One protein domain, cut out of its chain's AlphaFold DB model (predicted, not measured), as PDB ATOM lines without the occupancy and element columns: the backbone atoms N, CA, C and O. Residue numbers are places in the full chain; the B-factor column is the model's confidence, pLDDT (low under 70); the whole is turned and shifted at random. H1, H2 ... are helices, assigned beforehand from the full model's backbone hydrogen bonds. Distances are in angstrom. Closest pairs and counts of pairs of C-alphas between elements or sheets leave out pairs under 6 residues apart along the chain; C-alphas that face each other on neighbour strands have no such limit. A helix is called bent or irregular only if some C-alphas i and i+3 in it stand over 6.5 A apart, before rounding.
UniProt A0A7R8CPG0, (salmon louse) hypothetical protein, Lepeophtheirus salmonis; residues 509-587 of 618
ATOM      1  N   THR A 509      -5.550  43.179 -10.833       65.12
ATOM      2  CA  THR A 509      -6.808  43.415 -11.543       65.12
ATOM      3  C   THR A 509      -7.760  42.231 -11.387       65.12
ATOM      4  O   THR A 509      -8.837  42.357 -10.793       65.12
ATOM      5  N   HIS A 510      -7.331  41.040 -11.821       68.44
ATOM      6  CA  HIS A 510      -8.152  39.832 -11.715       68.44
ATOM      7  C   HIS A 510      -8.295  39.347 -10.272       68.44
ATOM      8  O   HIS A 510      -9.356  38.853  -9.916       68.44
ATOM      9  N   ARG A 511      -7.312  39.571  -9.388       76.25
ATOM     10  CA  ARG A 511      -7.435  39.209  -7.958       76.25
ATOM     11  C   ARG A 511      -8.484  40.042  -7.224       76.25
ATOM     12  O   ARG A 511      -9.186  39.514  -6.366       76.25
ATOM     13  N   PHE A 512      -8.632  41.325  -7.548       79.12
ATOM     14  CA  PHE A 512      -9.678  42.164  -6.951       79.12
ATOM     15  C   PHE A 512     -11.060  41.855  -7.547       79.12
ATOM     16  O   PHE A 512     -12.061  41.959  -6.835       79.12
ATOM     17  N   ARG A 513     -11.106  41.390  -8.803       77.69
ATOM     18  CA  ARG A 513     -12.298  40.821  -9.453       77.69
ATOM     19  C   ARG A 513     -12.703  39.473  -8.823       77.69
ATOM     20  O   ARG A 513     -13.875  39.293  -8.508       77.69
ATOM     21  N   ASP A 514     -11.747  38.585  -8.532       82.31
ATOM     22  CA  ASP A 514     -11.953  37.316  -7.806       82.31
ATOM     23  C   ASP A 514     -12.529  37.550  -6.402       82.31
ATOM     24  O   ASP A 514     -13.483  36.879  -6.001       82.31
ATOM     25  N   ILE A 515     -11.949  38.502  -5.652       84.56
ATOM     26  CA  ILE A 515     -12.425  38.908  -4.320       84.56
ATOM     27  C   ILE A 515     -13.873  39.376  -4.419       84.56
ATOM     28  O   ILE A 515     -14.726  38.896  -3.677       84.56
ATOM     29  N   GLU A 516     -14.169  40.282  -5.351       84.69
ATOM     30  CA  GLU A 516     -15.522  40.791  -5.539       84.69
ATOM     31  C   GLU A 516     -16.519  39.682  -5.874       84.69
ATOM     32  O   GLU A 516     -17.526  39.556  -5.180       84.69
ATOM     33  N   ILE A 517     -16.230  38.833  -6.862       84.50
ATOM     34  CA  ILE A 517     -17.114  37.725  -7.245       84.50
ATOM     35  C   ILE A 517     -17.366  36.801  -6.045       84.50
ATOM     36  O   ILE A 517     -18.522  36.508  -5.734       84.50
ATOM     37  N   HIS A 518     -16.315  36.395  -5.324       86.44
ATOM     38  CA  HIS A 518     -16.445  35.528  -4.153       86.44
ATOM     39  C   HIS A 518     -17.298  36.163  -3.044       86.44
ATOM     40  O   HIS A 518     -18.155  35.507  -2.452       86.44
ATOM     41  N   MET A 519     -17.083  37.446  -2.762       86.06
ATOM     42  CA  MET A 519     -17.770  38.142  -1.677       86.06
ATOM     43  C   MET A 519     -19.222  38.491  -2.026       86.06
ATOM     44  O   MET A 519     -20.108  38.283  -1.194       86.06
ATOM     45  N   ARG A 520     -19.516  38.911  -3.263       86.00
ATOM     46  CA  ARG A 520     -20.899  39.118  -3.731       86.00
ATOM     47  C   ARG A 520     -21.684  37.796  -3.710       86.00
ATOM     48  O   ARG A 520     -22.813  37.778  -3.230       86.00
ATOM     49  N   GLN A 521     -21.070  36.671  -4.106       89.25
ATOM     50  CA  GLN A 521     -21.661  35.323  -3.980       89.25
ATOM     51  C   GLN A 521     -21.966  34.911  -2.528       89.25
ATOM     52  O   GLN A 521     -22.860  34.101  -2.291       89.25
ATOM     53  N   LYS A 522     -21.236  35.457  -1.549       86.38
ATOM     54  CA  LYS A 522     -21.481  35.260  -0.110       86.38
ATOM     55  C   LYS A 522     -22.465  36.273   0.493       86.38
ATOM     56  O   LYS A 522     -22.746  36.190   1.684       86.38
ATOM     57  N   GLY A 523     -23.010  37.192  -0.308       87.94
ATOM     58  CA  GLY A 523     -23.977  38.203   0.131       87.94
ATOM     59  C   GLY A 523     -23.361  39.453   0.769       87.94
ATOM     60  O   GLY A 523     -24.089  40.231   1.382       87.94
ATOM     61  N   TYR A 524     -22.047  39.672   0.645       87.06
ATOM     62  CA  TYR A 524     -21.420  40.910   1.116       87.06
ATOM     63  C   TYR A 524     -21.756  42.087   0.185       87.06
ATOM     64  O   TYR A 524     -21.673  41.976  -1.040       87.06
ATOM     65  N   GLY A 525     -22.103  43.229   0.785       85.38
ATOM     66  CA  GLY A 525     -22.351  44.486   0.077       85.38
ATOM     67  C   GLY A 525     -21.082  45.138  -0.484       85.38
ATOM     68  O   GLY A 525     -19.960  44.764  -0.142       85.38
ATOM     69  N   GLU A 526     -21.267  46.145  -1.333       83.44
ATOM     70  CA  GLU A 526     -20.186  46.824  -2.063       83.44
ATOM     71  C   GLU A 526     -19.137  47.470  -1.151       83.44
ATOM     72  O   GLU A 526     -17.936  47.305  -1.350       83.44
ATOM     73  N   GLU A 527     -19.596  48.145  -0.101       81.44
ATOM     74  CA  GLU A 527     -18.756  48.777   0.919       81.44
ATOM     75  C   GLU A 527     -17.832  47.757   1.596       81.44
ATOM     76  O   GLU A 527     -16.642  48.011   1.776       81.44
ATOM     77  N   ALA A 528     -18.355  46.562   1.901       83.56
ATOM     78  CA  ALA A 528     -17.570  45.469   2.456       83.56
ATOM     79  C   ALA A 528     -16.539  44.967   1.434       83.56
ATOM     80  O   ALA A 528     -15.355  44.900   1.757       83.56
ATOM     81  N   VAL A 529     -16.951  44.683   0.192       84.56
ATOM     82  CA  VAL A 529     -16.039  44.285  -0.902       84.56
ATOM     83  C   VAL A 529     -14.883  45.283  -1.049       84.56
ATOM     84  O   VAL A 529     -13.721  44.881  -1.121       84.56
ATOM     85  N   ASN A 530     -15.184  46.582  -1.041       83.88
ATOM     86  CA  ASN A 530     -14.194  47.642  -1.193       83.88
ATOM     87  C   ASN A 530     -13.300  47.795   0.052       83.88
ATOM     88  O   ASN A 530     -12.089  47.957  -0.101       83.88
ATOM     89  N   TYR A 531     -13.836  47.626   1.268       88.06
ATOM     90  CA  TYR A 531     -13.042  47.531   2.501       88.06
ATOM     91  C   TYR A 531     -12.026  46.377   2.442       88.06
ATOM     92  O   TYR A 531     -10.842  46.586   2.720       88.06
ATOM     93  N   TYR A 532     -12.438  45.174   2.024       87.38
ATOM     94  CA  TYR A 532     -11.513  44.042   1.926       87.38
ATOM     95  C   TYR A 532     -10.485  44.236   0.802       87.38
ATOM     96  O   TYR A 532      -9.301  44.008   1.044       87.38
ATOM     97  N   LYS A 533     -10.868  44.749  -0.380       87.25
ATOM     98  CA  LYS A 533      -9.907  45.152  -1.433       87.25
ATOM     99  C   LYS A 533      -8.864  46.152  -0.905       87.25
ATOM    100  O   LYS A 533      -7.668  45.986  -1.160       87.25
ATOM    101  N   ALA A 534      -9.285  47.155  -0.131       85.25
ATOM    102  CA  ALA A 534      -8.391  48.150   0.462       85.25
ATOM    103  C   ALA A 534      -7.434  47.540   1.504       85.25
ATOM    104  O   ALA A 534      -6.231  47.793   1.459       85.25
ATOM    105  N   CYS A 535      -7.925  46.670   2.393       89.25
ATOM    106  CA  CYS A 535      -7.075  46.003   3.382       89.25
ATOM    107  C   CYS A 535      -6.086  45.019   2.730       89.25
ATOM    108  O   CYS A 535      -4.928  44.946   3.140       89.25
ATOM    109  N   ILE A 536      -6.495  44.306   1.673       88.62
ATOM    110  CA  ILE A 536      -5.599  43.457   0.875       88.62
ATOM    111  C   ILE A 536      -4.532  44.306   0.167       88.62
ATOM    112  O   ILE A 536      -3.361  43.927   0.176       88.62
ATOM    113  N   SER A 537      -4.894  45.479  -0.363       85.88
ATOM    114  CA  SER A 537      -3.937  46.434  -0.944       85.88
ATOM    115  C   SER A 537      -2.894  46.886   0.087       85.88
ATOM    116  O   SER A 537      -1.698  46.804  -0.173       85.88
ATOM    117  N   TYR A 538      -3.329  47.284   1.287       88.75
ATOM    118  CA  TYR A 538      -2.456  47.676   2.402       88.75
ATOM    119  C   TYR A 538      -1.501  46.550   2.847       88.75
ATOM    120  O   TYR A 538      -0.327  46.802   3.127       88.75
ATOM    121  N   LEU A 539      -1.973  45.298   2.860       89.75
ATOM    122  CA  LEU A 539      -1.138  44.125   3.134       89.75
ATOM    123  C   LEU A 539      -0.099  43.878   2.031       89.75
ATOM    124  O   LEU A 539       1.065  43.618   2.333       89.75
ATOM    125  N   LEU A 540      -0.485  43.982   0.757       86.25
ATOM    126  CA  LEU A 540       0.418  43.772  -0.380       86.25
ATOM    127  C   LEU A 540       1.414  44.931  -0.590       86.25
ATOM    128  O   LEU A 540       2.478  44.710  -1.164       86.25
ATOM    129  N   GLN A 541       1.114  46.137  -0.098       86.25
ATOM    130  CA  GLN A 541       2.016  47.302  -0.105       86.25
ATOM    131  C   GLN A 541       3.103  47.263   0.988       86.25
ATOM    132  O   GLN A 541       3.998  48.116   0.984       86.25
ATOM    133  N   ALA A 542       3.053  46.298   1.913       88.19
ATOM    134  CA  ALA A 542       4.069  46.130   2.947       88.19
ATOM    135  C   ALA A 542       5.466  45.866   2.357       88.19
ATOM    136  O   ALA A 542       5.626  45.272   1.294       88.19
ATOM    137  N   ASP A 543       6.496  46.294   3.080       86.94
ATOM    138  CA  ASP A 543       7.872  46.387   2.573       86.94
ATOM    139  C   ASP A 543       8.579  45.021   2.462       86.94
ATOM    140  O   ASP A 543       9.626  44.896   1.834       86.94
ATOM    141  N   SER A 544       7.994  43.971   3.043       89.81
ATOM    142  CA  SER A 544       8.433  42.583   2.879       89.81
ATOM    143  C   SER A 544       7.275  41.604   3.075       89.81
ATOM    144  O   SER A 544       6.293  41.905   3.762       89.81
ATOM    145  N   LYS A 545       7.420  40.380   2.546       89.12
ATOM    146  CA  LYS A 545       6.461  39.287   2.779       89.12
ATOM    147  C   LYS A 545       6.251  39.007   4.275       89.12
ATOM    148  O   LYS A 545       5.136  38.703   4.688       89.12
ATOM    149  N   GLN A 546       7.302  39.133   5.089       91.38
ATOM    150  CA  GLN A 546       7.203  38.939   6.537       91.38
ATOM    151  C   GLN A 546       6.389  40.062   7.195       91.38
ATOM    152  O   GLN A 546       5.454  39.773   7.932       91.38
ATOM    153  N   SER A 547       6.652  41.324   6.832       91.00
ATOM    154  CA  SER A 547       5.876  42.490   7.288       91.00
ATOM    155  C   SER A 547       4.383  42.350   6.946       91.00
ATOM    156  O   SER A 547       3.526  42.608   7.790       91.00
ATOM    157  N   MET A 548       4.059  41.836   5.753       93.88
ATOM    158  CA  MET A 548       2.687  41.490   5.358       93.88
ATOM    159  C   MET A 548       2.066  40.412   6.266       93.88
ATOM    160  O   MET A 548       0.966  40.613   6.784       93.88
ATOM    161  N   HIS A 549       2.767  39.298   6.513       92.19
ATOM    162  CA  HIS A 549       2.291  38.246   7.423       92.19
ATOM    163  C   HIS A 549       2.117  38.741   8.871       92.19
ATOM    164  O   HIS A 549       1.232  38.259   9.579       92.19
ATOM    165  N   ASP A 550       2.936  39.690   9.324       91.81
ATOM    166  CA  ASP A 550       2.883  40.227  10.686       91.81
ATOM    167  C   ASP A 550       1.722  41.210  10.872       91.81
ATOM    168  O   ASP A 550       0.996  41.098  11.863       91.81
ATOM    169  N   ARG A 551       1.479  42.094   9.891       93.25
ATOM    170  CA  ARG A 551       0.271  42.939   9.834       93.25
ATOM    171  C   ARG A 551      -0.989  42.076   9.789       93.25
ATOM    172  O   ARG A 551      -1.885  42.262  10.603       93.25
ATOM    173  N   TYR A 552      -1.037  41.068   8.912       93.88
ATOM    174  CA  TYR A 552      -2.194  40.172   8.785       93.88
ATOM    175  C   TYR A 552      -2.588  39.508  10.118       93.88
ATOM    176  O   TYR A 552      -3.750  39.580  10.523       93.88
ATOM    177  N   ARG A 553      -1.619  38.909  10.823       92.00
ATOM    178  CA  ARG A 553      -1.853  38.238  12.114       92.00
ATOM    179  C   ARG A 553      -2.279  39.205  13.224       92.00
ATOM    180  O   ARG A 553      -3.074  38.836  14.081       92.00
ATOM    181  N   ARG A 554      -1.751  40.434  13.214       92.00
ATOM    182  CA  ARG A 554      -1.991  41.453  14.248       92.00
ATOM    183  C   ARG A 554      -3.305  42.213  14.061       92.00
ATOM    184  O   ARG A 554      -3.989  42.487  15.040       92.00
ATOM    185  N   GLU A 555      -3.615  42.590  12.826       91.44
ATOM    186  CA  GLU A 555      -4.636  43.597  12.509       91.44
ATOM    187  C   GLU A 555      -5.914  42.986  11.914       91.44
ATOM    188  O   GLU A 555      -6.966  43.616  11.974       91.44
ATOM    189  N   PHE A 556      -5.859  41.763  11.367       92.50
ATOM    190  CA  PHE A 556      -6.957  41.218  10.556       92.50
ATOM    191  C   PHE A 556      -7.404  39.795  10.915       92.50
ATOM    192  O   PHE A 556      -8.603  39.524  10.892       92.50
ATOM    193  N   GLU A 557      -6.492  38.889  11.288       90.56
ATOM    194  CA  GLU A 557      -6.814  37.476  11.575       90.56
ATOM    195  C   GLU A 557      -7.929  37.287  12.621       90.56
ATOM    196  O   GLU A 557      -8.781  36.415  12.451       90.56
ATOM    197  N   GLY A 558      -7.938  38.104  13.678       86.00
ATOM    198  CA  GLY A 558      -8.948  38.051  14.740       86.00
ATOM    199  C   GLY A 558     -10.206  38.897  14.497       86.00
ATOM    200  O   GLY A 558     -11.133  38.815  15.299       86.00
ATOM    201  N   ILE A 559     -10.238  39.715  13.438       89.38
ATOM    202  CA  ILE A 559     -11.308  40.699  13.178       89.38
ATOM    203  C   ILE A 559     -12.157  40.305  11.962       89.38
ATOM    204  O   ILE A 559     -13.373  40.496  11.963       89.38
ATOM    205  N   TRP A 560     -11.541  39.744  10.920       92.56
ATOM    206  CA  TRP A 560     -12.245  39.357   9.700       92.56
ATOM    207  C   TRP A 560     -13.171  38.136   9.894       92.56
ATOM    208  O   TRP A 560     -12.852  37.223  10.663       92.56
ATOM    209  N   PRO A 561     -14.289  38.054   9.145       90.19
ATOM    210  CA  PRO A 561     -15.140  36.868   9.077       90.19
ATOM    211  C   PRO A 561     -14.355  35.599   8.727       90.19
ATOM    212  O   PRO A 561     -13.457  35.613   7.883       90.19
ATOM    213  N   LYS A 562     -14.697  34.475   9.372       90.44
ATOM    214  CA  LYS A 562     -13.932  33.215   9.272       90.44
ATOM    215  C   LYS A 562     -13.893  32.637   7.853       90.44
ATOM    216  O   LYS A 562     -12.902  32.024   7.472       90.44
ATOM    217  N   ASP A 563     -14.952  32.845   7.081       89.00
ATOM    218  CA  ASP A 563     -15.054  32.516   5.659       89.00
ATOM    219  C   ASP A 563     -14.095  33.360   4.807       89.00
ATOM    220  O   ASP A 563     -13.358  32.794   4.000       89.00
ATOM    221  N   PHE A 564     -14.012  34.675   5.040       90.38
ATOM    222  CA  PHE A 564     -13.045  35.527   4.342       90.38
ATOM    223  C   PHE A 564     -11.595  35.228   4.761       90.38
ATOM    224  O   PHE A 564     -10.711  35.146   3.911       90.38
ATOM    225  N   VAL A 565     -11.344  34.966   6.049       92.12
ATOM    226  CA  VAL A 565     -10.042  34.492   6.564       92.12
ATOM    227  C   VAL A 565      -9.603  33.195   5.876       92.12
ATOM    228  O   VAL A 565      -8.437  33.058   5.502       92.12
ATOM    229  N   HIS A 566     -10.526  32.252   5.685       91.25
ATOM    230  CA  HIS A 566     -10.268  30.985   5.004       91.25
ATOM    231  C   HIS A 566      -9.992  31.190   3.504       91.25
ATOM    232  O   HIS A 566      -8.963  30.725   3.012       91.25
ATOM    233  N   TYR A 567     -10.827  31.969   2.805       90.44
ATOM    234  CA  TYR A 567     -10.610  32.346   1.402       90.44
ATOM    235  C   TYR A 567      -9.255  33.041   1.191       90.44
ATOM    236  O   TYR A 567      -8.496  32.660   0.298       90.44
ATOM    237  N   TYR A 568      -8.901  34.002   2.051       90.44
ATOM    238  CA  TYR A 568      -7.608  34.682   2.015       90.44
ATOM    239  C   TYR A 568      -6.445  33.691   2.136       90.44
ATOM    240  O   TYR A 568      -5.534  33.719   1.309       90.44
ATOM    241  N   ARG A 569      -6.494  32.776   3.116       90.00
ATOM    242  CA  ARG A 569      -5.448  31.762   3.343       90.00
ATOM    243  C   ARG A 569      -5.284  30.785   2.186       90.00
ATOM    244  O   ARG A 569      -4.153  30.417   1.889       90.00
ATOM    245  N   GLU A 570      -6.372  30.374   1.541       88.69
ATOM    246  CA  GLU A 570      -6.299  29.419   0.433       88.69
ATOM    247  C   GLU A 570      -5.968  30.054  -0.918       88.69
ATOM    248  O   GLU A 570      -5.246  29.454  -1.711       88.69
ATOM    249  N   LYS A 571      -6.550  31.218  -1.235       84.69
ATOM    250  CA  LYS A 571      -6.580  31.741  -2.613       84.69
ATOM    251  C   LYS A 571      -5.647  32.928  -2.841       84.69
ATOM    252  O   LYS A 571      -5.134  33.080  -3.946       84.69
ATOM    253  N   LEU A 572      -5.397  33.746  -1.814       84.56
ATOM    254  CA  LEU A 572      -4.611  34.984  -1.932       84.56
ATOM    255  C   LEU A 572      -3.222  34.852  -1.296       84.56
ATOM    256  O   LEU A 572      -2.210  35.182  -1.915       84.56
ATOM    257  N   LEU A 573      -3.150  34.316  -0.077       86.38
ATOM    258  CA  LEU A 573      -1.917  34.212   0.699       86.38
ATOM    259  C   LEU A 573      -0.807  33.387   0.012       86.38
ATOM    260  O   LEU A 573       0.343  33.836   0.058       86.38
ATOM    261  N   PRO A 574      -1.081  32.262  -0.688       85.19
ATOM    262  CA  PRO A 574      -0.043  31.525  -1.413       85.19
ATOM    263  C   PRO A 574       0.503  32.311  -2.614       85.19
ATOM    264  O   PRO A 574       1.697  32.253  -2.904       85.19
ATOM    265  N   ARG A 575      -0.357  33.103  -3.270       78.62
ATOM    266  CA  ARG A 575      -0.032  33.939  -4.440       78.62
ATOM    267  C   ARG A 575       0.639  35.269  -4.078       78.62
ATOM    268  O   ARG A 575       1.262  35.885  -4.937       78.62
ATOM    269  N   SER A 576       0.614  35.673  -2.804       81.56
ATOM    270  CA  SER A 576       1.275  36.893  -2.299       81.56
ATOM    271  C   SER A 576       2.725  37.063  -2.780       81.56
ATOM    272  O   SER A 576       3.142  38.178  -3.076       81.56
ATOM    273  N   GLY A 577       3.476  35.965  -2.942       77.38
ATOM    274  CA  GLY A 577       4.856  35.965  -3.443       77.38
ATOM    275  C   GLY A 577       5.051  36.440  -4.891       77.38
ATOM    276  O   GLY A 577       6.194  36.618  -5.290       77.38
ATOM    277  N   ARG A 578       3.970  36.649  -5.654       73.81
ATOM    278  CA  ARG A 578       3.958  37.207  -7.020       73.81
ATOM    279  C   ARG A 578       3.189  38.530  -7.134       73.81
ATOM    280  O   ARG A 578       3.228  39.160  -8.183       73.81
ATOM    281  N   LEU A 579       2.471  38.907  -6.072       73.75
ATOM    282  CA  LEU A 579       1.572  40.065  -6.013       73.75
ATOM    283  C   LEU A 579       2.157  41.210  -5.176       73.75
ATOM    284  O   LEU A 579       1.940  42.372  -5.492       73.75
ATOM    285  N   GLY A 580       2.862  40.904  -4.085       79.31
ATOM    286  CA  GLY A 580       3.325  41.917  -3.139       79.31
ATOM    287  C   GLY A 580       4.349  42.886  -3.732       79.31
ATOM    288  O   GLY A 580       5.167  42.510  -4.573       79.31
ATOM    289  N   ARG A 581       4.366  44.120  -3.219       81.31
ATOM    290  CA  ARG A 581       5.323  45.177  -3.587       81.31
ATOM    291  C   ARG A 581       6.778  44.705  -3.500       81.31
ATOM    292  O   ARG A 581       7.573  45.048  -4.364       81.31
ATOM    293  N   TRP A 582       7.099  43.856  -2.520       83.06
ATOM    294  CA  TRP A 582       8.420  43.232  -2.368       83.06
ATOM    295  C   TRP A 582       8.815  42.328  -3.552       83.06
ATOM    296  O   TRP A 582       9.993  42.240  -3.887       83.06
ATOM    297  N   ALA A 583       7.854  41.653  -4.192       75.44
ATOM    298  CA  ALA A 583       8.098  40.802  -5.357       75.44
ATOM    299  C   ALA A 583       8.270  41.650  -6.624       75.44
ATOM    300  O   ALA A 583       9.169  41.395  -7.421       75.44
ATOM    301  N   MET A 584       7.472  42.713  -6.763       70.31
ATOM    302  CA  MET A 584       7.617  43.693  -7.844       70.31
ATOM    303  C   MET A 584       8.961  44.441  -7.768       70.31
ATOM    304  O   MET A 584       9.634  44.598  -8.788       70.31
ATOM    305  N   SER A 585       9.429  44.801  -6.566       69.00
ATOM    306  CA  SER A 585      10.734  45.457  -6.395       69.00
ATOM    307  C   SER A 585      11.924  44.571  -6.776       69.00
ATOM    308  O   SER A 585      12.943  45.099  -7.205       69.00
ATOM    309  N   MET A 586      11.801  43.238  -6.703       65.31
ATOM    310  CA  MET A 586      12.835  42.311  -7.206       65.31
ATOM    311  C   MET A 586      12.948  42.309  -8.744       65.31
ATOM    312  O   MET A 586      13.895  41.741  -9.280       65.31
ATOM    313  N   ALA A 587      12.010  42.950  -9.449       58.28
ATOM    314  CA  ALA A 587      11.993  43.119 -10.901       58.28
ATOM    315  C   ALA A 587      12.152  44.596 -11.341       58.28
ATOM    316  O   ALA A 587      11.765  44.944 -12.455       58.28
TER     317      ALA A 587
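This is residues 509 to 587 of the 618 residues of the protein "(salmon louse) hypothetical protein" of Lepeophtheirus salmonis (UniProt A0A7R8CPG0). Four helices, H1 to H4, run back and forth and stand in a loose ring: H1 and H2 make one hairpin, H2 folds back again into H3, and H4 closes the ring on the side opposite H2, with few contacts to its neighbours. Two short helices, H5 and H6, cluster by the end of H2 and the beginning of H3, at one end of the long axis. The printed part has 79 residues with six named helices, in the order H1, H2, H3, H4, H5, H6, and no named strand; its class is all helix. The whole is compact, with a radius of gyration of the C-alphas of 12.3 A, and the C-alphas span 37 by 26 by 20 A along their three main axes.

H1 holds residues 509 to 521 and is 18.5 A long from first to last C-alpha; it begins with C-alpha 509 at (-6.808, 43.415, -11.543). H2, the longest helix, holds residues 526 to 540 and is 20.9 A long; its last C-alpha, 540, is at (0.418, 43.772, -0.380). H3 holds residues 545 to 556 and is 15.6 A long. It is neither bent nor irregular, but only just: C-alphas 553 and 556 are 6.1 A apart. H4 holds residues 562 to 572 and is 14.7 A long. It too is neither bent nor irregular, but only just, with C-alphas 569 and 572 at 6.2 A. H5 holds residues 576 to 579 and is 4.9 A long. H6 holds residues 581 to 585, is 6.1 A long, and ends with C-alpha 585 at (10.734, 45.457, -6.395).

H1 and H2 touch and form a helical hairpin; they run opposite ways at a steep tilt of 40 degrees, and their closest C-alphas, those of Glu 516 and Val 529, are 5.8 A apart. H2 and H3 form a second helical hairpin. They touch with residues 539 to 540 of H2 and residues 548 to 552 of H3 alone, and their closest C-alphas, those of Leu 539 and Met 548, are 5.1 A apart. These two run opposite ways at a tilt of 37 degrees, only just steep. H3 and H4 are only just apart, with their closest C-alphas at 8.4 A, and H2 and H4 are apart. H4 is close to H1 but not clearly touching: their closest C-alphas, those of Arg 511 and Leu 572, are 7.9 A apart, and the two run opposite ways at a shallow tilt of 27 degrees. H4 and H5 meet only through their link. H5 is close to H2 but not clearly touching, with the closest C-alphas, of Leu 540 and Leu 579, 6.8 A apart. H6 is close to H2 but not clearly touching, with the C-alphas of Leu 540 and Arg 581 closest at 6.0 A. H6 and H3 are also close but not clearly touching, with the C-alphas of Lys 545 and Trp 582 closest at 6.8 A. H1 is apart from H3, H5 and H6. In H1, H2, H3, H4 and H6 every pair of O i and N i+4 is within hydrogen-bond range, and H5 is too short for such a pair.

The two C-alphas farthest apart are those of Gly 523 and Ala 587, at 37.9 A, while the first and last printed C-alphas, of Thr 509 and Ala 587, are 18.8 A apart. The printed part has no cut. The five links between helices are tight, and no link is long. The mean pLDDT of the printed part is 85.0; residues 509 to 510 and 585 to 587 are under 70, which is low confidence.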